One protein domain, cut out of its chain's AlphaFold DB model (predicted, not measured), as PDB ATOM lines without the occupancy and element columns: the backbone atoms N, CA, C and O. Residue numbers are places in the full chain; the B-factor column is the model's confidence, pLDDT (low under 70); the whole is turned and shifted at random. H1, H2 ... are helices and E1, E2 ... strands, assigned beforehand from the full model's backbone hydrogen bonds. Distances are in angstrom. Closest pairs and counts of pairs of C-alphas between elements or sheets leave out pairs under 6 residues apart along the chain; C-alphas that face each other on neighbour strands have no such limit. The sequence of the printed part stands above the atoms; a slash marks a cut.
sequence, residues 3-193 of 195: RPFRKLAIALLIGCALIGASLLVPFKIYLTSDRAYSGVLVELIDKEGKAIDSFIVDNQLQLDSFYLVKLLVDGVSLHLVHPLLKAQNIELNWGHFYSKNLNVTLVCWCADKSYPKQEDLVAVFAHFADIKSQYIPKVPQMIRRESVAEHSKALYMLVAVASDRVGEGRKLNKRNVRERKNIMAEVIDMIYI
ATOM      1  N   ARG A   3     -27.967 -66.104   6.426       57.31
ATOM      2  CA  ARG A   3     -27.450 -65.546   5.165       57.31
ATOM      3  C   ARG A   3     -28.500 -64.954   4.201       57.31
ATOM      4  O   ARG A   3     -28.133 -63.994   3.524       57.31
ATOM      5  N   PRO A   4     -29.755 -65.446   4.087       61.59
ATOM      6  CA  PRO A   4     -30.700 -64.881   3.118       61.59
ATOM      7  C   PRO A   4     -31.261 -63.522   3.566       61.59
ATOM      8  O   PRO A   4     -31.378 -62.617   2.744       61.59
ATOM      9  N   PHE A   5     -31.502 -63.328   4.868       64.31
ATOM     10  CA  PHE A   5     -32.041 -62.075   5.413       64.31
ATOM     11  C   PHE A   5     -31.070 -60.896   5.286       64.31
ATOM     12  O   PHE A   5     -31.483 -59.804   4.906       64.31
ATOM     13  N   ARG A   6     -29.765 -61.113   5.513       70.94
ATOM     14  CA  ARG A   6     -28.742 -60.072   5.294       70.94
ATOM     15  C   ARG A   6     -28.639 -59.650   3.828       70.94
ATOM     16  O   ARG A   6     -28.514 -58.463   3.552       70.94
ATOM     17  N   LYS A   7     -28.720 -60.597   2.887       76.00
ATOM     18  CA  LYS A   7     -28.699 -60.289   1.446       76.00
ATOM     19  C   LYS A   7     -29.941 -59.509   1.014       76.00
ATOM     20  O   LYS A   7     -29.808 -58.550   0.263       76.00
ATOM     21  N   LEU A   8     -31.114 -59.877   1.534       80.19
ATOM     22  CA  LEU A   8     -32.366 -59.163   1.287       80.19
ATOM     23  C   LEU A   8     -32.313 -57.729   1.836       80.19
ATOM     24  O   LEU A   8     -32.638 -56.794   1.116       80.19
ATOM     25  N   ALA A   9     -31.847 -57.544   3.074       79.50
ATOM     26  CA  ALA A   9     -31.748 -56.228   3.705       79.50
ATOM     27  C   ALA A   9     -30.769 -55.291   2.974       79.50
ATOM     28  O   ALA A   9     -31.070 -54.118   2.774       79.50
ATOM     29  N   ILE A  10     -29.621 -55.814   2.525       82.31
ATOM     30  CA  ILE A  10     -28.650 -55.050   1.727       82.31
ATOM     31  C   ILE A  10     -29.245 -54.681   0.363       82.31
ATOM     32  O   ILE A  10     -29.109 -53.538  -0.065       82.31
ATOM     33  N   ALA A  11     -29.941 -55.607  -0.300       80.81
ATOM     34  CA  ALA A  11     -30.618 -55.318  -1.563       80.81
ATOM     35  C   ALA A  11     -31.695 -54.228  -1.404       80.81
ATOM     36  O   ALA A  11     -31.804 -53.351  -2.256       80.81
ATOM     37  N   LEU A  12     -32.432 -54.237  -0.290       82.81
ATOM     38  CA  LEU A  12     -33.436 -53.223   0.044       82.81
ATOM     39  C   LEU A  12     -32.799 -51.850   0.287       82.81
ATOM     40  O   LEU A  12     -33.260 -50.858  -0.267       82.81
ATOM     41  N   LEU A  13     -31.700 -51.796   1.045       83.31
ATOM     42  CA  LEU A  13     -30.947 -50.561   1.288       83.31
ATOM     43  C   LEU A  13     -30.370 -49.969  -0.001       83.31
ATOM     44  O   LEU A  13     -30.495 -48.768  -0.226       83.31
ATOM     45  N   ILE A  14     -29.780 -50.804  -0.861       81.31
ATOM     46  CA  ILE A  14     -29.273 -50.373  -2.170       81.31
ATOM     47  C   ILE A  14     -30.433 -49.877  -3.042       81.31
ATOM     48  O   ILE A  14     -30.323 -48.817  -3.650       81.31
ATOM     49  N   GLY A  15     -31.565 -50.586  -3.054       76.88
ATOM     50  CA  GLY A  15     -32.773 -50.163  -3.764       76.88
ATOM     51  C   GLY A  15     -33.283 -48.798  -3.294       76.88
ATOM     52  O   GLY A  15     -33.490 -47.907  -4.112       76.88
ATOM     53  N   CYS A  16     -33.408 -48.591  -1.982       80.81
ATOM     54  CA  CYS A  16     -33.819 -47.310  -1.405       80.81
ATOM     55  C   CYS A  16     -32.822 -46.184  -1.708       80.81
ATOM     56  O   CYS A  16     -33.245 -45.074  -2.017       80.81
ATOM     57  N   ALA A  17     -31.516 -46.462  -1.662       77.19
ATOM     58  CA  ALA A  17     -30.486 -45.481  -1.993       77.19
ATOM     59  C   ALA A  17     -30.537 -45.070  -3.473       77.19
ATOM     60  O   ALA A  17     -30.444 -43.884  -3.783       77.19
ATOM     61  N   LEU A  18     -30.749 -46.025  -4.384       78.50
ATOM     62  CA  LEU A  18     -30.890 -45.754  -5.817       78.50
ATOM     63  C   LEU A  18     -32.165 -44.959  -6.125       78.50
ATOM     64  O   LEU A  18     -32.115 -43.995  -6.887       78.50
ATOM     65  N   ILE A  19     -33.291 -45.307  -5.493       78.38
ATOM     66  CA  ILE A  19     -34.546 -44.549  -5.618       78.38
ATOM     67  C   ILE A  19     -34.355 -43.129  -5.077       78.38
ATOM     68  O   ILE A  19     -34.695 -42.168  -5.768       78.38
ATOM     69  N   GLY A  20     -33.750 -42.985  -3.894       78.19
ATOM     70  CA  GLY A  20     -33.445 -41.695  -3.277       78.19
ATOM     71  C   GLY A  20     -32.558 -40.813  -4.156       78.19
ATOM     72  O   GLY A  20     -32.889 -39.656  -4.396       78.19
ATOM     73  N   ALA A  21     -31.482 -41.368  -4.719       79.94
ATOM     74  CA  ALA A  21     -30.616 -40.650  -5.649       79.94
ATOM     75  C   ALA A  21     -31.356 -40.244  -6.937       79.94
ATOM     76  O   ALA A  21     -31.156 -39.143  -7.445       79.94
ATOM     77  N   SER A  22     -32.264 -41.090  -7.439       76.75
ATOM     78  CA  SER A  22     -33.062 -40.775  -8.630       76.75
ATOM     79  C   SER A  22     -34.008 -39.588  -8.422       76.75
ATOM     80  O   SER A  22     -34.326 -38.890  -9.383       76.75
ATOM     81  N   LEU A  23     -34.449 -39.338  -7.184       85.19
ATOM     82  CA  LEU A  23     -35.332 -38.221  -6.843       85.19
ATOM     83  C   LEU A  23     -34.605 -36.868  -6.847       85.19
ATOM     84  O   LEU A  23     -35.260 -35.836  -6.953       85.19
ATOM     85  N   LEU A  24     -33.269 -36.868  -6.780       85.38
ATOM     86  CA  LEU A  24     -32.446 -35.654  -6.854       85.38
ATOM     87  C   LEU A  24     -32.222 -35.172  -8.292       85.38
ATOM     88  O   LEU A  24     -31.846 -34.022  -8.508       85.38
ATOM     89  N   VAL A  25     -32.433 -36.043  -9.281       87.62
ATOM     90  CA  VAL A  25     -32.266 -35.697 -10.694       87.62
ATOM     91  C   VAL A  25     -33.600 -35.180 -11.232       87.62
ATOM     92  O   VAL A  25     -34.591 -35.911 -11.171       87.62
ATOM     93  N   PRO A  26     -33.667 -33.953 -11.770       90.88
ATOM     94  CA  PRO A  26     -34.903 -33.420 -12.321       90.88
ATOM     95  C   PRO A  26     -35.289 -34.152 -13.607       90.88
ATOM     96  O   PRO A  26     -34.433 -34.609 -14.368       90.88
ATOM     97  N   PHE A  27     -36.588 -34.231 -13.863       92.12
ATOM     98  CA  PHE A  27     -37.123 -34.741 -15.114       92.12
ATOM     99  C   PHE A  27     -37.144 -33.635 -16.168       92.12
ATOM    100  O   PHE A  27     -37.540 -32.504 -15.881       92.12
ATOM    101  N   LYS A  28     -36.718 -33.956 -17.390       94.50
ATOM    102  CA  LYS A  28     -36.639 -32.989 -18.490       94.50
ATOM    103  C   LYS A  28     -37.528 -33.396 -19.652       94.50
ATOM    104  O   LYS A  28     -37.372 -34.477 -20.210       94.50
ATOM    105  N   ILE A  29     -38.421 -32.507 -20.050       93.69
ATOM    106  CA  ILE A  29     -39.226 -32.669 -21.256       93.69
ATOM    107  C   ILE A  29     -38.577 -31.816 -22.335       93.69
ATOM    108  O   ILE A  29     -38.447 -30.607 -22.161       93.69
ATOM    109  N   TYR A  30     -38.165 -32.442 -23.427       93.75
ATOM    110  CA  TYR A  30     -37.576 -31.776 -24.578       93.75
ATOM    111  C   TYR A  30     -38.609 -31.682 -25.687       93.75
ATOM    112  O   TYR A  30     -39.131 -32.697 -26.147       93.75
ATOM    113  N   LEU A  31     -38.883 -30.462 -26.127       92.12
ATOM    114  CA  LEU A  31     -39.729 -30.191 -27.273       92.12
ATOM    115  C   LEU A  31     -38.843 -30.097 -28.509       92.12
ATOM    116  O   LEU A  31     -37.966 -29.241 -28.611       92.12
ATOM    117  N   THR A  32     -39.053 -31.021 -29.436       89.62
ATOM    118  CA  THR A  32     -38.264 -31.161 -30.658       89.62
ATOM    119  C   THR A  32     -39.140 -30.877 -31.863       89.62
ATOM    120  O   THR A  32     -40.274 -31.337 -31.939       89.62
ATOM    121  N   SER A  33     -38.623 -30.113 -32.814       83.56
ATOM    122  CA  SER A  33     -39.290 -29.831 -34.079       83.56
ATOM    123  C   SER A  33     -38.237 -29.662 -35.165       83.56
ATOM    124  O   SER A  33     -37.094 -29.302 -34.887       83.56
ATOM    125  N   ASP A  34     -38.638 -29.916 -36.404       77.62
ATOM    126  CA  ASP A  34     -37.910 -29.548 -37.615       77.62
ATOM    127  C   ASP A  34     -37.721 -28.025 -37.756       77.62
ATOM    128  O   ASP A  34     -36.894 -27.571 -38.547       77.62
ATOM    129  N   ARG A  35     -38.476 -27.227 -36.990       73.88
ATOM    130  CA  ARG A  35     -38.515 -25.767 -37.062       73.88
ATOM    131  C   ARG A  35     -38.398 -25.134 -35.679       73.88
ATOM    132  O   ARG A  35     -38.735 -25.725 -34.658       73.88
ATOM    133  N   ALA A  36     -37.959 -23.880 -35.646       73.00
ATOM    134  CA  ALA A  36     -37.915 -23.094 -34.419       73.00
ATOM    135  C   ALA A  36     -39.314 -22.550 -34.080       73.00
ATOM    136  O   ALA A  36     -39.716 -21.487 -34.559       73.00
ATOM    137  N   TYR A  37     -40.055 -23.297 -33.263       77.12
ATOM    138  CA  TYR A  37     -41.239 -22.799 -32.564       77.12
ATOM    139  C   TYR A  37     -40.828 -22.286 -31.176       77.12
ATOM    140  O   TYR A  37     -39.907 -22.817 -30.563       77.12
ATOM    141  N   SER A  38     -41.495 -21.240 -30.694       77.81
ATOM    142  CA  SER A  38     -41.222 -20.616 -29.393       77.81
ATOM    143  C   SER A  38     -42.530 -20.335 -28.667       77.81
ATOM    144  O   SER A  38     -43.518 -19.989 -29.318       77.81
ATOM    145  N   GLY A  39     -42.524 -20.391 -27.339       80.56
ATOM    146  CA  GLY A  39     -43.694 -20.090 -26.519       80.56
ATOM    147  C   GLY A  39     -44.798 -21.141 -26.613       80.56
ATOM    148  O   GLY A  39     -45.974 -20.788 -26.713       80.56
ATOM    149  N   VAL A  40     -44.435 -22.423 -26.596       88.06
ATOM    150  CA  VAL A  40     -45.387 -23.535 -26.474       88.06
ATOM    151  C   VAL A  40     -45.972 -23.534 -25.063       88.06
ATOM    152  O   VAL A  40     -45.231 -23.477 -24.081       88.06
ATOM    153  N   LEU A  41     -47.300 -23.593 -24.966       90.25
ATOM    154  CA  LEU A  41     -47.995 -23.792 -23.701       90.25
ATOM    155  C   LEU A  41     -48.002 -25.287 -23.378       90.25
ATOM    156  O   LEU A  41     -48.430 -26.096 -24.199       90.25
ATOM    157  N   VAL A  42     -47.545 -25.646 -22.186       93.81
ATOM    158  CA  VAL A  42     -47.637 -27.000 -21.635       93.81
ATOM    159  C   VAL A  42     -48.541 -26.933 -20.417       93.81
ATOM    160  O   VAL A  42     -48.144 -26.399 -19.385       93.81
ATOM    161  N   GLU A  43     -49.753 -27.460 -20.533       94.19
ATOM    162  CA  GLU A  43     -50.704 -27.581 -19.432       94.19
ATOM    163  C   GLU A  43     -50.597 -28.970 -18.799       94.19
ATOM    164  O   GLU A  43     -50.493 -29.988 -19.485       94.19
ATOM    165  N   LEU A  44     -50.636 -29.020 -17.473       94.38
ATOM    166  CA  LEU A  44     -50.813 -30.255 -16.723       94.38
ATOM    167  C   LEU A  44     -52.311 -30.484 -16.556       94.38
ATOM    168  O   LEU A  44     -52.978 -29.689 -15.894       94.38
ATOM    169  N   ILE A  45     -52.835 -31.547 -17.160       94.44
ATOM    170  CA  ILE A  45     -54.265 -31.864 -17.163       94.44
ATOM    171  C   ILE A  45     -54.529 -33.070 -16.267       94.44
ATOM    172  O   ILE A  45     -53.950 -34.142 -16.467       94.44
ATOM    173  N   ASP A  46     -55.402 -32.901 -15.277       92.94
ATOM    174  CA  ASP A  46     -55.834 -33.991 -14.404       92.94
ATOM    175  C   ASP A  46     -56.756 -35.001 -15.118       92.94
ATOM    176  O   ASP A  46     -57.132 -34.847 -16.282       92.94
ATOM    177  N   LYS A  47     -57.143 -36.064 -14.405       89.88
ATOM    178  CA  LYS A  47     -58.047 -37.106 -14.923       89.88
ATOM    179  C   LYS A  47     -59.444 -36.593 -15.285       89.88
ATOM    180  O   LYS A  47     -60.159 -37.271 -16.017       89.88
ATOM    181  N   GLU A  48     -59.844 -35.440 -14.757       88.88
ATOM    182  CA  GLU A  48     -61.133 -34.802 -15.029       88.88
ATOM    183  C   GLU A  48     -61.058 -33.860 -16.244       88.88
ATOM    184  O   GLU A  48     -62.074 -33.295 -16.650       88.88
ATOM    185  N   GLY A  49     -59.879 -33.714 -16.859       84.19
ATOM    186  CA  GLY A  49     -59.667 -32.839 -18.009       84.19
ATOM    187  C   GLY A  49     -59.418 -31.380 -17.626       84.19
ATOM    188  O   GLY A  49     -59.511 -30.501 -18.483       84.19
ATOM    189  N   LYS A  50     -59.115 -31.091 -16.356       87.81
ATOM    190  CA  LYS A  50     -58.877 -29.732 -15.873       87.81
ATOM    191  C   LYS A  50     -57.384 -29.424 -15.802       87.81
ATOM    192  O   LYS A  50     -56.592 -30.205 -15.280       87.81
ATOM    193  N   ALA A  51     -57.017 -28.233 -16.277       88.50
ATOM    194  CA  ALA A  51     -55.672 -27.702 -16.101       88.50
ATOM    195  C   ALA A  51     -55.406 -27.377 -14.624       88.50
ATOM    196  O   ALA A  51     -56.124 -26.578 -14.013       88.50
ATOM    197  N   ILE A  52     -54.376 -28.008 -14.059       92.62
ATOM    198  CA  ILE A  52     -53.930 -27.811 -12.671       92.62
ATOM    199  C   ILE A  52     -52.670 -26.946 -12.574       92.62
ATOM    200  O   ILE A  52     -52.444 -26.330 -11.537       92.62
ATOM    201  N   ASP A  53     -51.874 -26.896 -13.641       92.56
ATOM    202  CA  ASP A  53     -50.695 -26.041 -13.767       92.56
ATOM    203  C   ASP A  53     -50.394 -25.786 -15.248       92.56
ATOM    204  O   ASP A  53     -50.853 -26.541 -16.114       92.56
ATOM    205  N   SER A  54     -49.624 -24.745 -15.555       91.31
ATOM    206  CA  SER A  54     -49.216 -24.457 -16.926       91.31
ATOM    207  C   SER A  54     -47.870 -23.749 -17.027       91.31
ATOM    208  O   SER A  54     -47.484 -22.932 -16.192       91.31
ATOM    209  N   PHE A  55     -47.145 -24.066 -18.097       92.25
ATOM    210  CA  PHE A  55     -45.805 -23.558 -18.358       92.25
ATOM    211  C   PHE A  55     -45.694 -23.047 -19.783       92.25
ATOM    212  O   PHE A  55     -46.248 -23.628 -20.714       92.25
ATOM    213  N   ILE A  56     -44.909 -21.990 -19.954       89.25
ATOM    214  CA  ILE A  56     -44.534 -21.473 -21.266       89.25
ATOM    215  C   ILE A  56     -43.096 -21.883 -21.517       89.25
ATOM    216  O   ILE A  56     -42.202 -21.500 -20.762       89.25
ATOM    217  N   VAL A  57     -42.875 -22.656 -22.572       90.06
ATOM    218  CA  VAL A  57     -41.557 -23.201 -22.888       90.06
ATOM    219  C   VAL A  57     -41.229 -23.043 -24.360       90.06
ATOM    220  O   VAL A  57     -42.088 -23.162 -25.229       90.06
ATOM    221  N   ASP A  58     -39.958 -22.784 -24.642       87.19
ATOM    222  CA  ASP A  58     -39.469 -22.725 -26.015       87.19
ATOM    223  C   ASP A  58     -39.046 -24.119 -26.486       87.19
ATOM    224  O   ASP A  58     -39.570 -24.636 -27.467       87.19
ATOM    225  N   ASN A  59     -38.137 -24.762 -25.751       88.12
ATOM    226  CA  ASN A  59     -37.548 -26.047 -26.138       88.12
ATOM    227  C   ASN A  59     -37.486 -27.079 -25.004       88.12
ATOM    228  O   ASN A  59     -37.334 -28.270 -25.277       88.12
ATOM    229  N   GLN A  60     -37.571 -26.658 -23.742       93.69
ATOM    230  CA  GLN A  60     -37.412 -27.559 -22.611       93.69
ATOM    231  C   GLN A  60     -38.262 -27.121 -21.417       93.69
ATOM    232  O   GLN A  60     -38.242 -25.955 -21.028       93.69
ATOM    233  N   LEU A  61     -38.938 -28.086 -20.794       94.06
ATOM    234  CA  LEU A  61     -39.525 -27.963 -19.460       94.06
ATOM    235  C   LEU A  61     -38.729 -28.829 -18.482       94.06
ATOM    236  O   LEU A  61     -38.357 -29.959 -18.801       94.06
ATOM    237  N   GLN A  62     -38.475 -28.315 -17.284       94.88
ATOM    238  CA  GLN A  62     -37.849 -29.072 -16.207       94.88
ATOM    239  C   GLN A  62     -38.825 -29.191 -15.040       94.88
ATOM    240  O   GLN A  62     -39.343 -28.183 -14.571       94.88
ATOM    241  N   LEU A  63     -39.051 -30.419 -14.574       92.56
ATOM    242  CA  LEU A  63     -39.913 -30.723 -13.435       92.56
ATOM    243  C   LEU A  63     -39.109 -31.435 -12.348       92.56
ATOM    244  O   LEU A  63     -38.281 -32.306 -12.634       92.56
ATOM    245  N   ASP A  64     -39.383 -31.106 -11.090       92.56
ATOM    246  CA  ASP A  64     -38.816 -31.836  -9.962       92.56
ATOM    247  C   ASP A  64     -39.288 -33.292  -9.976       92.56
ATOM    248  O   ASP A  64     -40.469 -33.577 -10.174       92.56
ATOM    249  N   SER A  65     -38.380 -34.237  -9.719       89.50
ATOM    250  CA  SER A  65     -38.720 -35.669  -9.722       89.50
ATOM    251  C   SER A  65     -39.796 -36.017  -8.685       89.50
ATOM    252  O   SER A  65     -40.637 -36.872  -8.948       89.50
ATOM    253  N   PHE A  66     -39.814 -35.342  -7.531       89.94
ATOM    254  CA  PHE A  66     -40.889 -35.492  -6.542       89.94
ATOM    255  C   PHE A  66     -42.237 -35.033  -7.088       89.94
ATOM    256  O   PHE A  66     -43.248 -35.710  -6.895       89.94
ATOM    257  N   TYR A  67     -42.245 -33.900  -7.790       91.31
ATOM    258  CA  TYR A  67     -43.452 -33.381  -8.405       91.31
ATOM    259  C   TYR A  67     -43.936 -34.327  -9.508       91.31
ATOM    260  O   TYR A  67     -45.097 -34.715  -9.496       91.31
ATOM    261  N   LEU A  68     -43.036 -34.833 -10.357       90.44
ATOM    262  CA  LEU A  68     -43.367 -35.847 -11.359       90.44
ATOM    263  C   LEU A  68     -43.993 -37.109 -10.745       90.44
ATOM    264  O   LEU A  68     -44.971 -37.617 -11.283       90.44
ATOM    265  N   VAL A  69     -43.462 -37.625  -9.629       91.12
ATOM    266  CA  VAL A  69     -44.054 -38.795  -8.949       91.12
ATOM    267  C   VAL A  69     -45.489 -38.504  -8.525       91.12
ATOM    268  O   VAL A  69     -46.359 -39.346  -8.733       91.12
ATOM    269  N   LYS A  70     -45.752 -37.309  -7.983       92.25
ATOM    270  CA  LYS A  70     -47.115 -36.885  -7.655       92.25
ATOM    271  C   LYS A  70     -48.004 -36.885  -8.902       92.25
ATOM    272  O   LYS A  70     -49.052 -37.519  -8.884       92.25
ATOM    273  N   LEU A  71     -47.552 -36.264  -9.994       93.12
ATOM    274  CA  LEU A  71     -48.289 -36.225 -11.264       93.12
ATOM    275  C   LEU A  71     -48.605 -37.633 -11.799       93.12
ATOM    276  O   LEU A  71     -49.712 -37.877 -12.266       93.12
ATOM    277  N   LEU A  72     -47.663 -38.575 -11.690       92.56
ATOM    278  CA  LEU A  72     -47.855 -39.968 -12.109       92.56
ATOM    279  C   LEU A  72     -48.890 -40.708 -11.258       92.56
ATOM    280  O   LEU A  72     -49.717 -41.439 -11.800       92.56
ATOM    281  N   VAL A  73     -48.858 -40.524  -9.936       92.50
ATOM    282  CA  VAL A  73     -49.840 -41.118  -9.012       92.50
ATOM    283  C   VAL A  73     -51.235 -40.549  -9.272       92.50
ATOM    284  O   VAL A  73     -52.213 -41.297  -9.380       92.50
ATOM    285  N   ASP A  74     -51.314 -39.233  -9.457       91.50
ATOM    286  CA  ASP A  74     -52.557 -38.528  -9.760       91.50
ATOM    287  C   ASP A  74     -53.060 -38.855 -11.181       91.50
ATOM    288  O   ASP A  74     -54.248 -38.704 -11.460       91.50
ATOM    289  N   GLY A  75     -52.199 -39.425 -12.036       91.69
ATOM    290  CA  GLY A  75     -52.456 -39.794 -13.430       91.69
ATOM    291  C   GLY A  75     -52.721 -38.579 -14.313       91.69
ATOM    292  O   GLY A  75     -53.667 -38.569 -15.095       91.69
ATOM    293  N   VAL A  76     -51.893 -37.555 -14.131       94.25
ATOM    294  CA  VAL A  76     -51.890 -36.311 -14.899       94.25
ATOM    295  C   VAL A  76     -51.251 -36.542 -16.268       94.25
ATOM    296  O   VAL A  76     -50.288 -37.300 -16.417       94.25
ATOM    297  N   SER A  77     -51.773 -35.840 -17.267       94.75
ATOM    298  CA  SER A  77     -51.265 -35.824 -18.638       94.75
ATOM    299  C   SER A  77     -50.710 -34.445 -19.007       94.75
ATOM    300  O   SER A  77     -51.056 -33.437 -18.389       94.75
ATOM    301  N   LEU A  78     -49.802 -34.403 -19.981       94.56
ATOM    302  CA  LEU A  78     -49.280 -33.159 -20.543       94.56
ATOM    303  C   LEU A  78     -50.099 -32.784 -21.770       94.56
ATOM    304  O   LEU A  78     -50.094 -33.519 -22.755       94.56
ATOM    305  N   HIS A  79     -50.715 -31.613 -21.750       93.00
ATOM    306  CA  HIS A  79     -51.398 -31.044 -22.898       93.00
ATOM    307  C   HIS A  79     -50.567 -29.907 -23.490       93.00
ATOM    308  O   HIS A  79     -50.351 -28.873 -22.864       93.00
ATOM    309  N   LEU A  80     -50.047 -30.122 -24.693       91.06
ATOM    310  CA  LEU A  80     -49.219 -29.161 -25.402       91.06
ATOM    311  C   LEU A  80     -50.076 -28.411 -26.406       91.06
ATOM    312  O   LEU A  80     -50.665 -29.017 -27.304       91.06
ATOM    313  N   VAL A  81     -50.090 -27.088 -26.280       83.44
ATOM    314  CA  VAL A  81     -50.900 -26.200 -27.106       83.44
ATOM    315  C   VAL A  81     -50.030 -25.088 -27.668       83.44
ATOM    316  O   VAL A  81     -49.260 -24.433 -26.966       83.44
ATOM    317  N   HIS A  82     -50.159 -24.845 -28.967       80.75
ATOM    318  CA  HIS A  82     -49.487 -23.736 -29.623       80.75
ATOM    319  C   HIS A  82     -50.270 -23.311 -30.880       80.75
ATOM    320  O   HIS A  82     -50.804 -24.177 -31.576       80.75
ATOM    321  N   PRO A  83     -50.325 -22.006 -31.227       72.00
ATOM    322  CA  PRO A  83     -51.154 -21.494 -32.324       72.00
ATOM    323  C   PRO A  83     -50.919 -22.168 -33.681       72.00
ATOM    324  O   PRO A  83     -51.844 -22.282 -34.478       72.00
ATOM    325  N   LEU A  84     -49.681 -22.598 -33.946       71.50
ATOM    326  CA  LEU A  84     -49.265 -23.201 -35.219       71.50
ATOM    327  C   LEU A  84     -48.920 -24.691 -35.150       71.50
ATOM    328  O   LEU A  84     -48.430 -25.240 -36.134       71.50
ATOM    329  N   LEU A  85     -49.137 -25.347 -34.010       76.81
ATOM    330  CA  LEU A  85     -48.824 -26.769 -33.862       76.81
ATOM    331  C   LEU A  85     -50.078 -27.564 -33.561       76.81
ATOM    332  O   LEU A  85     -51.041 -27.038 -32.997       76.81
ATOM    333  N   LYS A  86     -50.036 -28.845 -33.922       77.50
ATOM    334  CA  LYS A  86     -51.045 -29.801 -33.508       77.50
ATOM    335  C   LYS A  86     -51.051 -29.906 -31.992       77.50
ATOM    336  O   LYS A  86     -50.004 -30.157 -31.402       77.50
ATOM    337  N   ALA A  87     -52.224 -29.717 -31.385       81.44
ATOM    338  CA  ALA A  87     -52.390 -29.982 -29.965       81.44
ATOM    339  C   ALA A  87     -52.076 -31.458 -29.696       81.44
ATOM    340  O   ALA A  87     -52.516 -32.348 -30.435       81.44
ATOM    341  N   GLN A  88     -51.273 -31.714 -28.671       88.00
ATOM    342  CA  GLN A  88     -50.815 -33.054 -28.317       88.00
ATOM    343  C   GLN A  88     -51.123 -33.302 -26.853       88.00
ATOM    344  O   GLN A  88     -50.755 -32.500 -26.002       88.00
ATOM    345  N   ASN A  89     -51.773 -34.426 -26.564       91.69
ATOM    346  CA  ASN A  89     -51.911 -34.907 -25.200       91.69
ATOM    347  C   ASN A  89     -50.980 -36.104 -24.995       91.69
ATOM    348  O   ASN A  89     -50.960 -37.021 -25.817       91.69
ATOM    349  N   ILE A  90     -50.184 -36.069 -23.931       93.31
ATOM    350  CA  ILE A  90     -49.158 -37.062 -23.637       93.31
ATOM    351  C   ILE A  90     -49.385 -37.592 -22.234       93.31
ATOM    352  O   ILE A  90     -49.215 -36.889 -21.238       93.31
ATOM    353  N   GLU A  91     -49.726 -38.871 -22.158       92.38
ATOM    354  CA  GLU A  91     -49.856 -39.564 -20.887       92.38
ATOM    355  C   GLU A  91     -48.478 -39.799 -20.268       92.38
ATOM    356  O   GLU A  91     -47.564 -40.355 -20.888       92.38
ATOM    357  N   LEU A  92     -48.324 -39.377 -19.016       90.31
ATOM    358  CA  LEU A  92     -47.133 -39.677 -18.245       90.31
ATOM    359  C   LEU A  92     -47.233 -41.098 -17.689       90.31
ATOM    360  O   LEU A  92     -48.244 -41.492 -17.115       90.31
ATOM    361  N   ASN A  93     -46.157 -41.870 -17.825       90.31
ATOM    362  CA  ASN A  93     -46.060 -43.211 -17.265       90.31
ATOM    363  C   ASN A  93     -44.765 -43.374 -16.459       90.31
ATOM    364  O   ASN A  93     -43.832 -42.571 -16.550       90.31
ATOM    365  N   TRP A  94     -44.692 -44.449 -15.674       87.62
ATOM    366  CA  TRP A  94     -43.527 -44.746 -14.840       87.62
ATOM    367  C   TRP A  94     -42.231 -44.929 -15.638       87.62
ATOM    368  O   TRP A  94     -41.159 -44.628 -15.118       87.62
ATOM    369  N   GLY A  95     -42.307 -45.347 -16.905       88.12
ATOM    370  CA  GLY A  95     -41.153 -45.407 -17.803       88.12
ATOM    371  C   GLY A  95     -40.456 -44.051 -17.951       88.12
ATOM    372  O   GLY A  95     -39.229 -43.990 -17.897       88.12
ATOM    373  N   HIS A  96     -41.226 -42.960 -18.019       86.06
ATOM    374  CA  HIS A  96     -40.693 -41.594 -18.098       86.06
ATOM    375  C   HIS A  96     -39.953 -41.170 -16.817       86.06
ATOM    376  O   HIS A  96     -38.940 -40.472 -16.870       86.06
ATOM    377  N   PHE A  97     -40.411 -41.621 -15.643       86.31
ATOM    378  CA  PHE A  97     -39.704 -41.348 -14.387       86.31
ATOM    379  C   PHE A  97     -38.321 -42.008 -14.350       86.31
ATOM    380  O   PHE A  97     -37.373 -41.410 -13.833       86.31
ATOM    381  N   TYR A  98     -38.194 -43.217 -14.903       85.44
ATOM    382  CA  TYR A  98     -36.924 -43.941 -14.946       85.44
ATOM    383  C   TYR A  98     -35.959 -43.382 -15.995       85.44
ATOM    384  O   TYR A  98     -34.767 -43.286 -15.713       85.44
ATOM    385  N   SER A  99     -36.449 -42.970 -17.171       88.44
ATOM    386  CA  SER A  99     -35.606 -42.360 -18.213       88.44
ATOM    387  C   SER A  99     -35.098 -40.967 -17.838       88.44
ATOM    388  O   SER A  99     -34.113 -40.503 -18.412       88.44
ATOM    389  N   LYS A 100     -35.766 -40.283 -16.894       88.19
ATOM    390  CA  LYS A 100     -35.512 -38.885 -16.489       88.19
ATOM    391  C   LYS A 100     -35.665 -37.860 -17.614       88.19
ATOM    392  O   LYS A 100     -35.445 -36.668 -17.396       88.19
ATOM    393  N   ASN A 101     -36.095 -38.295 -18.790       92.69
ATOM    394  CA  ASN A 101     -36.381 -37.426 -19.908       92.69
ATOM    395  C   ASN A 101     -37.560 -37.931 -20.739       92.69
ATOM    396  O   ASN A 101     -37.893 -39.119 -20.736       92.69
ATOM    397  N   LEU A 102     -38.184 -37.000 -21.448       92.88
ATOM    398  CA  LEU A 102     -39.216 -37.260 -22.435       92.88
ATOM    399  C   LEU A 102     -38.970 -36.353 -23.634       92.88
ATOM    400  O   LEU A 102     -38.981 -35.133 -23.499       92.88
ATOM    401  N   ASN A 103     -38.763 -36.952 -24.800       92.19
ATOM    402  CA  ASN A 103     -38.636 -36.214 -26.049       92.19
ATOM    403  C   ASN A 103     -39.997 -36.191 -26.737       92.19
ATOM    404  O   ASN A 103     -40.541 -37.240 -27.079       92.19
ATOM    405  N   VAL A 104     -40.533 -34.994 -26.934       91.38
ATOM    406  CA  VAL A 104     -41.803 -34.760 -27.613       91.38
ATOM    407  C   VAL A 104     -41.506 -34.153 -28.970       91.38
ATOM    408  O   VAL A 104     -40.884 -33.095 -29.059       91.38
ATOM    409  N   THR A 105     -41.940 -34.813 -30.036       90.56
ATOM    410  CA  THR A 105     -41.866 -34.246 -31.383       90.56
ATOM    411  C   THR A 105     -43.119 -33.430 -31.650       90.56
ATOM    412  O   THR A 105     -44.221 -33.976 -31.727       90.56
ATOM    413  N   LEU A 106     -42.941 -32.119 -31.778       85.38
ATOM    414  CA  LEU A 106     -43.989 -31.175 -32.127       85.38
ATOM    415  C   LEU A 106     -44.369 -31.381 -33.589       85.38
ATOM    416  O   LEU A 106     -43.513 -31.420 -34.473       85.38
ATOM    417  N   VAL A 107     -45.665 -31.515 -33.836       76.75
ATOM    418  CA  VAL A 107     -46.190 -31.829 -35.164       76.75
ATOM    419  C   VAL A 107     -46.859 -30.589 -35.742       76.75
ATOM    420  O   VAL A 107     -47.727 -29.990 -35.105       76.75
ATOM    421  N   CYS A 108     -46.458 -30.196 -36.953       68.81
ATOM    422  CA  CYS A 108     -47.122 -29.124 -37.689       68.81
ATOM    423  C   CYS A 108     -48.539 -29.532 -38.112       68.81
ATOM    424  O   CYS A 108     -48.867 -30.711 -38.238       68.81
ATOM    425  N   TRP A 109     -49.372 -28.540 -38.414       61.69
ATOM    426  CA  TRP A 109     -50.756 -28.716 -38.868       61.69
ATOM    427  C   TRP A 109     -50.948 -29.433 -40.204       61.69
ATOM    428  O   TRP A 109     -52.093 -29.642 -40.591       61.69
ATOM    429  N   CYS A 110     -49.866 -29.805 -40.887       51.12
ATOM    430  CA  CYS A 110     -49.753 -29.954 -42.334       51.12
ATOM    431  C   CYS A 110     -50.663 -31.003 -43.033       51.12
ATOM    432  O   CYS A 110     -50.385 -31.345 -44.175       51.12
ATOM    433  N   ALA A 111     -51.713 -31.549 -42.403       40.25
ATOM    434  CA  ALA A 111     -52.635 -32.485 -43.058       40.25
ATOM    435  C   ALA A 111     -54.001 -32.745 -42.370       40.25
ATOM    436  O   ALA A 111     -54.785 -33.531 -42.907       40.25
ATOM    437  N   ASP A 112     -54.333 -32.163 -41.207       44.56
ATOM    438  CA  ASP A 112     -55.475 -32.648 -40.406       44.56
ATOM    439  C   ASP A 112     -56.620 -31.623 -40.283       44.56
ATOM    440  O   ASP A 112     -56.512 -30.610 -39.596       44.56
ATOM    441  N   LYS A 113     -57.760 -31.902 -40.936       50.50
ATOM    442  CA  LYS A 113     -58.972 -31.049 -40.958       50.50
ATOM    443  C   LYS A 113     -59.720 -30.979 -39.613       50.50
ATOM    444  O   LYS A 113     -60.768 -30.339 -39.544       50.50
ATOM    445  N   SER A 114     -59.251 -31.678 -38.582       54.47
ATOM    446  CA  SER A 114     -59.981 -31.910 -37.328       54.47
ATOM    447  C   SER A 114     -59.786 -30.843 -36.241       54.47
ATOM    448  O   SER A 114     -60.320 -30.985 -35.143       54.47
ATOM    449  N   TYR A 115     -59.075 -29.755 -36.530       58.50
ATOM    450  CA  TYR A 115     -58.744 -28.719 -35.549       58.50
ATOM    451  C   TYR A 115     -59.215 -27.330 -35.962       58.50
ATOM    452  O   TYR A 115     -59.328 -27.065 -37.165       58.50
ATOM    453  N   PRO A 116     -59.372 -26.386 -35.012       59.53
ATOM    454  CA  PRO A 116     -59.278 -26.510 -33.541       59.53
ATOM    455  C   PRO A 116     -60.545 -26.851 -32.765       59.53
ATOM    456  O   PRO A 116     -61.636 -26.389 -33.101       59.53
ATOM    457  N   LYS A 117     -60.365 -27.581 -31.650       66.12
ATOM    458  CA  LYS A 117     -61.381 -27.712 -30.600       66.12
ATOM    459  C   LYS A 117     -61.467 -26.421 -29.792       66.12
ATOM    460  O   LYS A 117     -60.463 -25.770 -29.534       66.12
ATOM    461  N   GLN A 118     -62.669 -26.077 -29.331       60.41
ATOM    462  CA  GLN A 118     -62.930 -24.842 -28.578       60.41
ATOM    463  C   GLN A 118     -62.081 -24.680 -27.306       60.41
ATOM    464  O   GLN A 118     -61.788 -23.551 -26.910       60.41
ATOM    465  N   GLU A 119     -61.693 -25.778 -26.664       67.81
ATOM    466  CA  GLU A 119     -60.832 -25.792 -25.479       67.81
ATOM    467  C   GLU A 119     -59.418 -25.275 -25.767       67.81
ATOM    468  O   GLU A 119     -59.026 -24.272 -25.169       67.81
ATOM    469  N   ASP A 120     -58.747 -25.842 -26.772       69.94
ATOM    470  CA  ASP A 120     -57.388 -25.482 -27.201       69.94
ATOM    471  C   ASP A 120     -57.287 -24.008 -27.598       69.94
ATOM    472  O   ASP A 120     -56.331 -23.309 -27.268       69.94
ATOM    473  N   LEU A 121     -58.327 -23.501 -28.264       64.88
ATOM    474  CA  LEU A 121     -58.417 -22.097 -28.657       64.88
ATOM    475  C   LEU A 121     -58.268 -21.160 -27.486       64.88
ATOM    476  O   LEU A 121     -57.584 -20.147 -27.549       64.88
ATOM    477  N   VAL A 122     -58.953 -21.488 -26.413       65.25
ATOM    478  CA  VAL A 122     -59.046 -20.601 -25.267       65.25
ATOM    479  C   VAL A 122     -57.801 -20.701 -24.430       65.25
ATOM    480  O   VAL A 122     -57.379 -19.671 -23.921       65.25
ATOM    481  N   ALA A 123     -57.187 -21.880 -24.354       69.12
ATOM    482  CA  ALA A 123     -55.852 -22.013 -23.801       69.12
ATOM    483  C   ALA A 123     -54.872 -21.089 -24.552       69.12
ATOM    484  O   ALA A 123     -54.181 -20.292 -23.924       69.12
ATOM    485  N   VAL A 124     -54.909 -21.069 -25.894       69.44
ATOM    486  CA  VAL A 124     -54.090 -20.147 -26.706       69.44
ATOM    487  C   VAL A 124     -54.371 -18.671 -26.392       69.44
ATOM    488  O   VAL A 124     -53.426 -17.902 -26.220       69.44
ATOM    489  N   PHE A 125     -55.636 -18.249 -26.312       64.19
ATOM    490  CA  PHE A 125     -55.973 -16.843 -26.031       64.19
ATOM    491  C   PHE A 125     -55.720 -16.421 -24.582       64.19
ATOM    492  O   PHE A 125     -55.466 -15.248 -24.332       64.19
ATOM    493  N   ALA A 126     -55.804 -17.346 -23.626       66.50
ATOM    494  CA  ALA A 126     -55.419 -17.081 -22.244       66.50
ATOM    495  C   ALA A 126     -53.894 -16.960 -22.107       66.50
ATOM    496  O   ALA A 126     -53.404 -16.169 -21.305       66.50
ATOM    497  N   HIS A 127     -53.160 -17.729 -22.912       73.88
ATOM    498  CA  HIS A 127     -51.702 -17.766 -22.934       73.88
ATOM    499  C   HIS A 127     -51.079 -16.526 -23.590       73.88
ATOM    500  O   HIS A 127     -50.162 -15.927 -23.032       73.88
ATOM    501  N   PHE A 128     -51.603 -16.079 -24.737       65.44
ATOM    502  CA  PHE A 128     -51.129 -14.863 -25.404       65.44
ATOM    503  C   PHE A 128     -52.098 -13.701 -25.194       65.44
ATOM    504  O   PHE A 128     -53.173 -13.668 -25.793       65.44
ATOM    505  N   ALA A 129     -51.675 -12.693 -24.424       63.88
ATOM    506  CA  ALA A 129     -52.456 -11.463 -24.250       63.88
ATOM    507  C   ALA A 129     -52.657 -10.729 -25.588       63.88
ATOM    508  O   ALA A 129     -53.716 -10.154 -25.837       63.88
ATOM    509  N   ASP A 130     -51.643 -10.781 -26.457       63.00
ATOM    510  CA  ASP A 130     -51.724 -10.327 -27.840       63.00
ATOM    511  C   ASP A 130     -50.765 -11.125 -28.737       63.00
ATOM    512  O   ASP A 130     -49.540 -11.048 -28.625       63.00
ATOM    513  N   ILE A 131     -51.342 -11.870 -29.679       59.81
ATOM    514  CA  ILE A 131     -50.608 -12.672 -30.665       59.81
ATOM    515  C   ILE A 131     -49.730 -11.769 -31.561       59.81
ATOM    516  O   ILE A 131     -48.639 -12.175 -31.966       59.81
ATOM    517  N   LYS A 132     -50.133 -10.521 -31.847       58.69
ATOM    518  CA  LYS A 132     -49.348  -9.618 -32.708       58.69
ATOM    519  C   LYS A 132     -48.026  -9.216 -32.070       58.69
ATOM    520  O   LYS A 132     -46.998  -9.242 -32.735       58.69
ATOM    521  N   SER A 133     -48.037  -8.854 -30.793       63.16
ATOM    522  CA  SER A 133     -46.836  -8.371 -30.107       63.16
ATOM    523  C   SER A 133     -46.005  -9.488 -29.473       63.16
ATOM    524  O   SER A 133     -44.787  -9.355 -29.370       63.16
ATOM    525  N   GLN A 134     -46.624 -10.602 -29.073       61.44
ATOM    526  CA  GLN A 134     -45.937 -11.653 -28.312       61.44
ATOM    527  C   GLN A 134     -45.511 -12.855 -29.158       61.44
ATOM    528  O   GLN A 134     -44.563 -13.547 -28.780       61.44
ATOM    529  N   TYR A 135     -46.186 -13.094 -30.289       63.56
ATOM    530  CA  TYR A 135     -46.000 -14.292 -31.106       63.56
ATOM    531  C   TYR A 135     -45.360 -14.001 -32.476       63.56
ATOM    532  O   TYR A 135     -44.318 -14.574 -32.799       63.56
ATOM    533  N   ILE A 136     -45.926 -13.075 -33.262       61.22
ATOM    534  CA  ILE A 136     -45.433 -12.724 -34.614       61.22
ATOM    535  C   ILE A 136     -43.923 -12.404 -34.666       61.22
ATOM    536  O   ILE A 136     -43.269 -12.881 -35.597       61.22
ATOM    537  N   PRO A 137     -43.337 -11.657 -33.706       65.88
ATOM    538  CA  PRO A 137     -41.918 -11.306 -33.757       65.88
ATOM    539  C   PRO A 137     -40.974 -12.476 -33.466       65.88
ATOM    540  O   PRO A 137     -39.802 -12.411 -33.825       65.88
ATOM    541  N   LYS A 138     -41.456 -13.528 -32.789       65.31
ATOM    542  CA  LYS A 138     -40.615 -14.631 -32.298       65.31
ATOM    543  C   LYS A 138     -40.512 -15.800 -33.276       65.31
ATOM    544  O   LYS A 138     -39.547 -16.554 -33.214       65.31
ATOM    545  N   VAL A 139     -41.480 -15.942 -34.186       64.62
ATOM    546  CA  VAL A 139     -41.516 -17.047 -35.154       64.62
ATOM    547  C   VAL A 139     -41.249 -16.534 -36.574       64.62
ATOM    548  O   VAL A 139     -41.973 -15.650 -37.053       64.62
ATOM    549  N   PRO A 140     -40.252 -17.093 -37.290       67.81
ATOM    550  CA  PRO A 140     -39.956 -16.722 -38.669       67.81
ATOM    551  C   PRO A 140     -41.185 -16.771 -39.583       67.81
ATOM    552  O   PRO A 140     -42.001 -17.691 -39.527       67.81
ATOM    553  N   GLN A 141     -41.304 -15.780 -40.463       64.94
ATOM    554  CA  GLN A 141     -42.463 -15.590 -41.341       64.94
ATOM    555  C   GLN A 141     -42.742 -16.798 -42.248       64.94
ATOM    556  O   GLN A 141     -43.895 -17.185 -42.406       64.94
ATOM    557  N   MET A 142     -41.697 -17.429 -42.792       68.38
ATOM    558  CA  MET A 142     -41.816 -18.633 -43.625       68.38
ATOM    559  C   MET A 142     -42.522 -19.774 -42.878       68.38
ATOM    560  O   MET A 142     -43.464 -20.368 -43.396       68.38
ATOM    561  N   ILE A 143     -42.142 -20.005 -41.616       65.56
ATOM    562  CA  ILE A 143     -42.761 -21.014 -40.746       65.56
ATOM    563  C   ILE A 143     -44.225 -20.657 -40.490       65.56
ATOM    564  O   ILE A 143     -45.085 -21.539 -40.532       65.56
ATOM    565  N   ARG A 144     -44.522 -19.371 -40.261       64.81
ATOM    566  CA  ARG A 144     -45.895 -18.894 -40.062       64.81
ATOM    567  C   ARG A 144     -46.759 -19.162 -41.293       64.81
ATOM    568  O   ARG A 144     -47.784 -19.815 -41.143       64.81
ATOM    569  N   ARG A 145     -46.322 -18.728 -42.482       62.97
ATOM    570  CA  ARG A 145     -47.041 -18.888 -43.761       62.97
ATOM    571  C   ARG A 145     -47.330 -20.351 -44.085       62.97
ATOM    572  O   ARG A 145     -48.477 -20.697 -44.338       62.97
ATOM    573  N   GLU A 146     -46.322 -21.214 -44.024       62.72
ATOM    574  CA  GLU A 146     -46.486 -22.638 -44.345       62.72
ATOM    575  C   GLU A 146     -47.423 -23.355 -43.367       62.72
ATOM    576  O   GLU A 146     -48.234 -24.176 -43.785       62.72
ATOM    577  N   SER A 147     -47.387 -22.992 -42.080       56.84
ATOM    578  CA  SER A 147     -48.261 -23.600 -41.065       56.84
ATOM    579  C   SER A 147     -49.747 -23.251 -41.257       56.84
ATOM    580  O   SER A 147     -50.599 -23.919 -40.674       56.84
ATOM    581  N   VAL A 148     -50.074 -22.212 -42.042       54.41
ATOM    582  CA  VAL A 148     -51.458 -21.748 -42.270       54.41
ATOM    583  C   VAL A 148     -51.921 -21.810 -43.732       54.41
ATOM    584  O   VAL A 148     -53.101 -21.553 -43.989       54.41
ATOM    585  N   ALA A 149     -51.035 -22.165 -44.670       53.03
ATOM    586  CA  ALA A 149     -51.248 -22.065 -46.119       53.03
ATOM    587  C   ALA A 149     -52.479 -22.838 -46.644       53.03
ATOM    588  O   ALA A 149     -53.058 -22.447 -47.654       53.03
ATOM    589  N   GLU A 150     -52.938 -23.880 -45.938       49.53
ATOM    590  CA  GLU A 150     -54.087 -24.710 -46.343       49.53
ATOM    591  C   GLU A 150     -55.330 -24.565 -45.434       49.53
ATOM    592  O   GLU A 150     -56.374 -25.174 -45.685       49.53
ATOM    593  N   HIS A 151     -55.264 -23.747 -44.373       54.38
ATOM    594  CA  HIS A 151     -56.233 -23.790 -43.263       54.38
ATOM    595  C   HIS A 151     -56.753 -22.420 -42.789       54.38
ATOM    596  O   HIS A 151     -57.202 -22.277 -41.648       54.38
ATOM    597  N   SER A 152     -56.814 -21.423 -43.678       48.19
ATOM    598  CA  SER A 152     -57.383 -20.080 -43.419       48.19
ATOM    599  C   SER A 152     -58.767 -20.082 -42.733       48.19
ATOM    600  O   SER A 152     -59.107 -19.161 -41.989       48.19
ATOM    601  N   LYS A 153     -59.553 -21.152 -42.907       41.91
ATOM    602  CA  LYS A 153     -60.871 -21.355 -42.282       41.91
ATOM    603  C   LYS A 153     -60.813 -21.768 -40.798       41.91
ATOM    604  O   LYS A 153     -61.694 -21.385 -40.030       41.91
ATOM    605  N   ALA A 154     -59.780 -22.502 -40.385       45.38
ATOM    606  CA  ALA A 154     -59.566 -22.939 -39.001       45.38
ATOM    607  C   ALA A 154     -59.094 -21.774 -38.111       45.38
ATOM    608  O   ALA A 154     -59.578 -21.611 -36.991       45.38
ATOM    609  N   LEU A 155     -58.262 -20.882 -38.668       49.16
ATOM    610  CA  LEU A 155     -57.913 -19.588 -38.061       49.16
ATOM    611  C   LEU A 155     -59.147 -18.679 -37.873       49.16
ATOM    612  O   LEU A 155     -59.257 -17.939 -36.900       49.16
ATOM    613  N   TYR A 156     -60.123 -18.779 -38.778       45.16
ATOM    614  CA  TYR A 156     -61.416 -18.097 -38.675       45.16
ATOM    615  C   TYR A 156     -62.291 -18.635 -37.524       45.16
ATOM    616  O   TYR A 156     -62.977 -17.860 -36.852       45.16
ATOM    617  N   MET A 157     -62.269 -19.951 -37.276       45.25
ATOM    618  CA  MET A 157     -62.983 -20.591 -36.158       45.25
ATOM    619  C   MET A 157     -62.319 -20.308 -34.805       45.25
ATOM    620  O   MET A 157     -63.033 -20.018 -33.843       45.25
ATOM    621  N   LEU A 158     -60.977 -20.277 -34.775       47.84
ATOM    622  CA  LEU A 158     -60.130 -19.722 -33.704       47.84
ATOM    623  C   LEU A 158     -60.736 -18.417 -33.153       47.84
ATOM    624  O   LEU A 158     -60.957 -18.276 -31.954       47.84
ATOM    625  N   VAL A 159     -61.109 -17.499 -34.046       42.78
ATOM    626  CA  VAL A 159     -61.633 -16.163 -33.714       42.78
ATOM    627  C   VAL A 159     -63.094 -16.128 -33.306       42.78
ATOM    628  O   VAL A 159     -63.460 -15.380 -32.394       42.78
ATOM    629  N   ALA A 160     -63.946 -16.909 -33.967       41.38
ATOM    630  CA  ALA A 160     -65.361 -16.967 -33.617       41.38
ATOM    631  C   ALA A 160     -65.557 -17.495 -32.187       41.38
ATOM    632  O   ALA A 160     -66.357 -16.954 -31.430       41.38
ATOM    633  N   VAL A 161     -64.762 -18.494 -31.804       42.72
ATOM    634  CA  VAL A 161     -64.838 -19.149 -30.498       42.72
ATOM    635  C   VAL A 161     -64.158 -18.334 -29.391       42.72
ATOM    636  O   VAL A 161     -64.699 -18.234 -28.291       42.72
ATOM    637  N   ALA A 162     -63.031 -17.672 -29.672       45.75
ATOM    638  CA  ALA A 162     -62.418 -16.709 -28.746       45.75
ATOM    639  C   ALA A 162     -63.365 -15.564 -28.372       45.75
ATOM    640  O   ALA A 162     -63.400 -15.115 -27.230       45.75
ATOM    641  N   SER A 163     -64.149 -15.106 -29.352       37.81
ATOM    642  CA  SER A 163     -65.139 -14.040 -29.175       37.81
ATOM    643  C   SER A 163     -66.334 -14.480 -28.320       37.81
ATOM    644  O   SER A 163     -66.956 -13.643 -27.671       37.81
ATOM    645  N   ASP A 164     -66.645 -15.778 -28.299       38.88
ATOM    646  CA  ASP A 164     -67.742 -16.361 -27.517       38.88
ATOM    647  C   ASP A 164     -67.340 -16.603 -26.045       38.88
ATOM    648  O   ASP A 164     -68.114 -16.352 -25.119       38.88
ATOM    649  N   ARG A 165     -66.082 -17.006 -25.796       40.41
ATOM    650  CA  ARG A 165     -65.609 -17.472 -24.476       40.41
ATOM    651  C   ARG A 165     -65.299 -16.386 -23.433       40.41
ATOM    652  O   ARG A 165     -65.145 -16.732 -22.268       40.41
ATOM    653  N   VAL A 166     -65.287 -15.094 -23.781       45.75
ATOM    654  CA  VAL A 166     -65.188 -13.995 -22.783       45.75
ATOM    655  C   VAL A 166     -66.536 -13.745 -22.068       45.75
ATOM    656  O   VAL A 166     -66.669 -12.819 -21.277       45.75
ATOM    657  N   GLY A 167     -67.579 -14.544 -22.331       41.44
ATOM    658  CA  GLY A 167     -68.886 -14.390 -21.673       41.44
ATOM    659  C   GLY A 167     -69.675 -13.157 -22.131       41.44
ATOM    660  O   GLY A 167     -70.732 -12.851 -21.581       41.44
ATOM    661  N   GLU A 168     -69.212 -12.468 -23.176       41.34
ATOM    662  CA  GLU A 168     -69.921 -11.349 -23.794       41.34
ATOM    663  C   GLU A 168     -70.737 -11.746 -25.033       41.34
ATOM    664  O   GLU A 168     -71.281 -10.874 -25.703       41.34
ATOM    665  N   GLY A 169     -70.919 -13.034 -25.348       38.91
ATOM    666  CA  GLY A 169     -71.754 -13.459 -26.486       38.91
ATOM    667  C   GLY A 169     -73.195 -12.915 -26.446       38.91
ATOM    668  O   GLY A 169     -73.821 -12.713 -27.483       38.91
ATOM    669  N   ARG A 170     -73.708 -12.575 -25.251       41.88
ATOM    670  CA  ARG A 170     -75.006 -11.893 -25.062       41.88
ATOM    671  C   ARG A 170     -74.920 -10.356 -24.982       41.88
ATOM    672  O   ARG A 170     -75.958  -9.708 -24.915       41.88
ATOM    673  N   LYS A 171     -73.717  -9.768 -24.976       42.28
ATOM    674  CA  LYS A 171     -73.450  -8.320 -24.815       42.28
ATOM    675  C   LYS A 171     -72.627  -7.688 -25.952       42.28
ATOM    676  O   LYS A 171     -72.583  -6.464 -26.051       42.28
ATOM    677  N   LEU A 172     -72.025  -8.472 -26.847       39.88
ATOM    678  CA  LEU A 172     -71.261  -7.954 -27.978       39.88
ATOM    679  C   LEU A 172     -72.200  -7.449 -29.079       39.88
ATOM    680  O   LEU A 172     -72.796  -8.207 -29.843       39.88
ATOM    681  N   ASN A 173     -72.285  -6.125 -29.188       50.88
ATOM    682  CA  ASN A 173     -72.818  -5.440 -30.360       50.88
ATOM    683  C   ASN A 173     -72.115  -5.971 -31.630       50.88
ATOM    684  O   ASN A 173     -70.892  -6.135 -31.639       50.88
ATOM    685  N   LYS A 174     -72.866  -6.184 -32.724       50.25
ATOM    686  CA  LYS A 174     -72.356  -6.575 -34.059       50.25
ATOM    687  C   LYS A 174     -71.091  -5.808 -34.478       50.25
ATOM    688  O   LYS A 174     -70.261  -6.352 -35.206       50.25
ATOM    689  N   ARG A 175     -70.932  -4.562 -34.017       51.62
ATOM    690  CA  ARG A 175     -69.750  -3.717 -34.234       51.62
ATOM    691  C   ARG A 175     -68.449  -4.309 -33.672       51.62
ATOM    692  O   ARG A 175     -67.473  -4.371 -34.407       51.62
ATOM    693  N   ASN A 176     -68.446  -4.812 -32.439       46.84
ATOM    694  CA  ASN A 176     -67.233  -5.318 -31.777       46.84
ATOM    695  C   ASN A 176     -66.778  -6.657 -32.374       46.84
ATOM    696  O   ASN A 176     -65.588  -6.918 -32.516       46.84
ATOM    697  N   VAL A 177     -67.731  -7.494 -32.799       48.28
ATOM    698  CA  VAL A 177     -67.434  -8.712 -33.570       48.28
ATOM    699  C   VAL A 177     -66.783  -8.355 -34.908       48.28
ATOM    700  O   VAL A 177     -65.858  -9.034 -35.351       48.28
ATOM    701  N   ARG A 178     -67.242  -7.281 -35.562       53.12
ATOM    702  CA  ARG A 178     -66.668  -6.798 -36.825       53.12
ATOM    703  C   ARG A 178     -65.261  -6.224 -36.635       53.12
ATOM    704  O   ARG A 178     -64.390  -6.513 -37.441       53.12
ATOM    705  N   GLU A 179     -65.030  -5.486 -35.556       54.62
ATOM    706  CA  GLU A 179     -63.712  -4.953 -35.196       54.62
ATOM    707  C   GLU A 179     -62.700  -6.068 -34.903       54.62
ATOM    708  O   GLU A 179     -61.622  -6.085 -35.485       54.62
ATOM    709  N   ARG A 180     -63.075  -7.075 -34.105       50.56
ATOM    710  CA  ARG A 180     -62.214  -8.241 -33.840       50.56
ATOM    711  C   ARG A 180     -61.920  -9.056 -35.102       50.56
ATOM    712  O   ARG A 180     -60.798  -9.529 -35.273       50.56
ATOM    713  N   LYS A 181     -62.895  -9.184 -36.013       50.47
ATOM    714  CA  LYS A 181     -62.673  -9.771 -37.346       50.47
ATOM    715  C   LYS A 181     -61.660  -8.970 -38.164       50.47
ATOM    716  O   LYS A 181     -60.816  -9.588 -38.795       50.47
ATOM    717  N   ASN A 182     -61.715  -7.637 -38.130       55.41
ATOM    718  CA  ASN A 182     -60.753  -6.784 -38.832       55.41
ATOM    719  C   ASN A 182     -59.347  -6.897 -38.229       55.41
ATOM    720  O   ASN A 182     -58.401  -7.127 -38.968       55.41
ATOM    721  N   ILE A 183     -59.214  -6.847 -36.899       53.41
ATOM    722  CA  ILE A 183     -57.924  -7.040 -36.215       53.41
ATOM    723  C   ILE A 183     -57.315  -8.393 -36.590       53.41
ATOM    724  O   ILE A 183     -56.108  -8.477 -36.790       53.41
ATOM    725  N   MET A 184     -58.128  -9.449 -36.708       51.78
ATOM    726  CA  MET A 184     -57.641 -10.759 -37.145       51.78
ATOM    727  C   MET A 184     -57.310 -10.806 -38.636       51.78
ATOM    728  O   MET A 184     -56.316 -11.422 -39.001       51.78
ATOM    729  N   ALA A 185     -58.111 -10.175 -39.496       51.62
ATOM    730  CA  ALA A 185     -57.762 -10.035 -40.905       51.62
ATOM    731  C   ALA A 185     -56.389  -9.359 -41.043       51.62
ATOM    732  O   ALA A 185     -55.552  -9.860 -41.773       51.62
ATOM    733  N   GLU A 186     -56.098  -8.345 -40.224       55.41
ATOM    734  CA  GLU A 186     -54.764  -7.740 -40.144       55.41
ATOM    735  C   GLU A 186     -53.692  -8.696 -39.592       55.41
ATOM    736  O   GLU A 186     -52.565  -8.659 -40.064       55.41
ATOM    737  N   VAL A 187     -53.986  -9.551 -38.598       52.41
ATOM    738  CA  VAL A 187     -53.034 -10.591 -38.132       52.41
ATOM    739  C   VAL A 187     -52.694 -11.546 -39.272       52.41
ATOM    740  O   VAL A 187     -51.529 -11.880 -39.467       52.41
ATOM    741  N   ILE A 188     -53.713 -11.994 -40.006       52.12
ATOM    742  CA  ILE A 188     -53.576 -12.870 -41.167       52.12
ATOM    743  C   ILE A 188     -52.752 -12.152 -42.230       52.12
ATOM    744  O   ILE A 188     -51.723 -12.670 -42.647       52.12
ATOM    745  N   ASP A 189     -53.115 -10.931 -42.588       52.50
ATOM    746  CA  ASP A 189     -52.360 -10.118 -43.532       52.50
ATOM    747  C   ASP A 189     -50.908  -9.928 -43.068       52.50
ATOM    748  O   ASP A 189     -50.002 -10.086 -43.866       52.50
ATOM    749  N   MET A 190     -50.625  -9.742 -41.776       54.47
ATOM    750  CA  MET A 190     -49.253  -9.688 -41.232       54.47
ATOM    751  C   MET A 190     -48.510 -11.036 -41.235       54.47
ATOM    752  O   MET A 190     -47.280 -11.088 -41.138       54.47
ATOM    753  N   ILE A 191     -49.233 -12.151 -41.302       54.59
ATOM    754  CA  ILE A 191     -48.646 -13.463 -41.584       54.59
ATOM    755  C   ILE A 191     -48.294 -13.555 -43.082       54.59
ATOM    756  O   ILE A 191     -47.277 -14.157 -43.430       54.59
ATOM    757  N   TYR A 192     -49.079 -12.925 -43.964       48.03
ATOM    758  CA  TYR A 192     -48.990 -13.066 -45.422       48.03
ATOM    759  C   TYR A 192     -48.296 -11.925 -46.190       48.03
ATOM    760  O   TYR A 192     -47.859 -12.176 -47.308       48.03
ATOM    761  N   ILE A 193     -48.103 -10.729 -45.640       37.38
ATOM    762  CA  ILE A 193     -47.524  -9.552 -46.317       37.38
ATOM    763  C   ILE A 193     -46.092  -9.315 -45.801       37.38
ATOM    764  O   ILE A 193     -45.819  -9.510 -44.615       37.38
TER     765      ILE A 193
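Overview. This is residues 3 to 193 of the 195 residues of an uncharacterized protein of Pseudoalteromonas piscicida (UniProt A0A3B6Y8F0). Two small sheets, E3 E2 E5 E6 and E4 E1 E7, stand loosely face to face as the core, with H2 and H3 at one end, where H1 sticks out as a long arm with residues 3 to 18. H4 packs on the four-strand sheet's face turned away from E4 E1 E7, and H5 to H8 make a helical head far from H1. The printed part has 191 residues with eight named helices and seven named strands, in the order H1 E1 E2 E3 E4 H2 E5 E6 H3 E7 H4 H5 H6 H7 H8, class mixed; the larger sheet is antiparallel, the smaller mixed. The whole is loose, radius of gyration of the C-alphas 21.5 A, spanning 84 by 38 by 28 A, or 60 by 37 by 28 A without the arm.

Arrangement. The larger sheet runs E3, residues 51 to 57, E2, 40 to 45, E5, 77 to 81, and E6, 88 to 91; it is only just strongly twisted, up to 4.5 A off its best plane. E2 and E3 form a hairpin, with N 42 and O 55 within hydrogen-bond range at 2.8 A, as do E5 and E6, with N 78 and O 90 at 2.8 A; E2 and E5 are antiparallel neighbours, with N 43 and O 79 within hydrogen-bond range at 2.8 A. In the smaller sheet E1, 27 to 32, is antiparallel to E4, 60 to 63, with N 29 and O 61 at 2.8 A, and parallel to E7, 101 to 105, with N 30 and O 102 at 2.8 A. H4, 118 to 127, is on the larger sheet, over E2 and E5, at a height of 9.7 A; its closest C-alphas to E5 are Asp 120 and Val 81, 6.5 A. H2, 65 to 74, only grazes both sheets and touches H3, 94 to 99, at Leu 72 and Trp 94, 7.0 A, opposite ways at a shallow tilt of 20 degrees. H1, 3 to 23, and H2 only just touch, only at their ends, with C-alphas 23 and 65 5.1 A apart. H7, 152 to 165, touches H4 about perpendicular at 78 degrees, C-alphas 158 and 121 5.8 A apart. H7 residues 159 to 163 touch residues 177 to 184 of H8, 174 to 192, in a helical hairpin at a steep tilt of 38 degrees, closest C-alphas 163 and 177, 7.3 A. H6, 141 to 148, touches H8 residues 191 to 192, closest C-alphas 145 and 191, 6.1 A; H5, 131 to 134, is close but not clearly touching H8, C-alphas 132 and 187 6.6 A apart. Every O i to N i+4 pair is within hydrogen-bond range in H2, H3, H6, H7 and H8, against 16 of 17 in H1 and 5 of 6 in H4; H5 is too short for one.

Along the chain. H1 begins at C-alpha 3 (-27.450, -65.546, 5.165) and is 30.9 A long; H8 is 26.8 A and ends at C-alpha 192 (-48.990, -13.066, -45.422). E3 is 16.3 A.

Size, cuts and confidence. The farthest C-alphas, Arg 3 and Arg 175, are 84.6 A apart. The printed part has no cut; E7 to H4 is a long link. Mean pLDDT of the printed part is 71.9, with residues 3 to 5, 108 to 126 and 128 to 193 under 70.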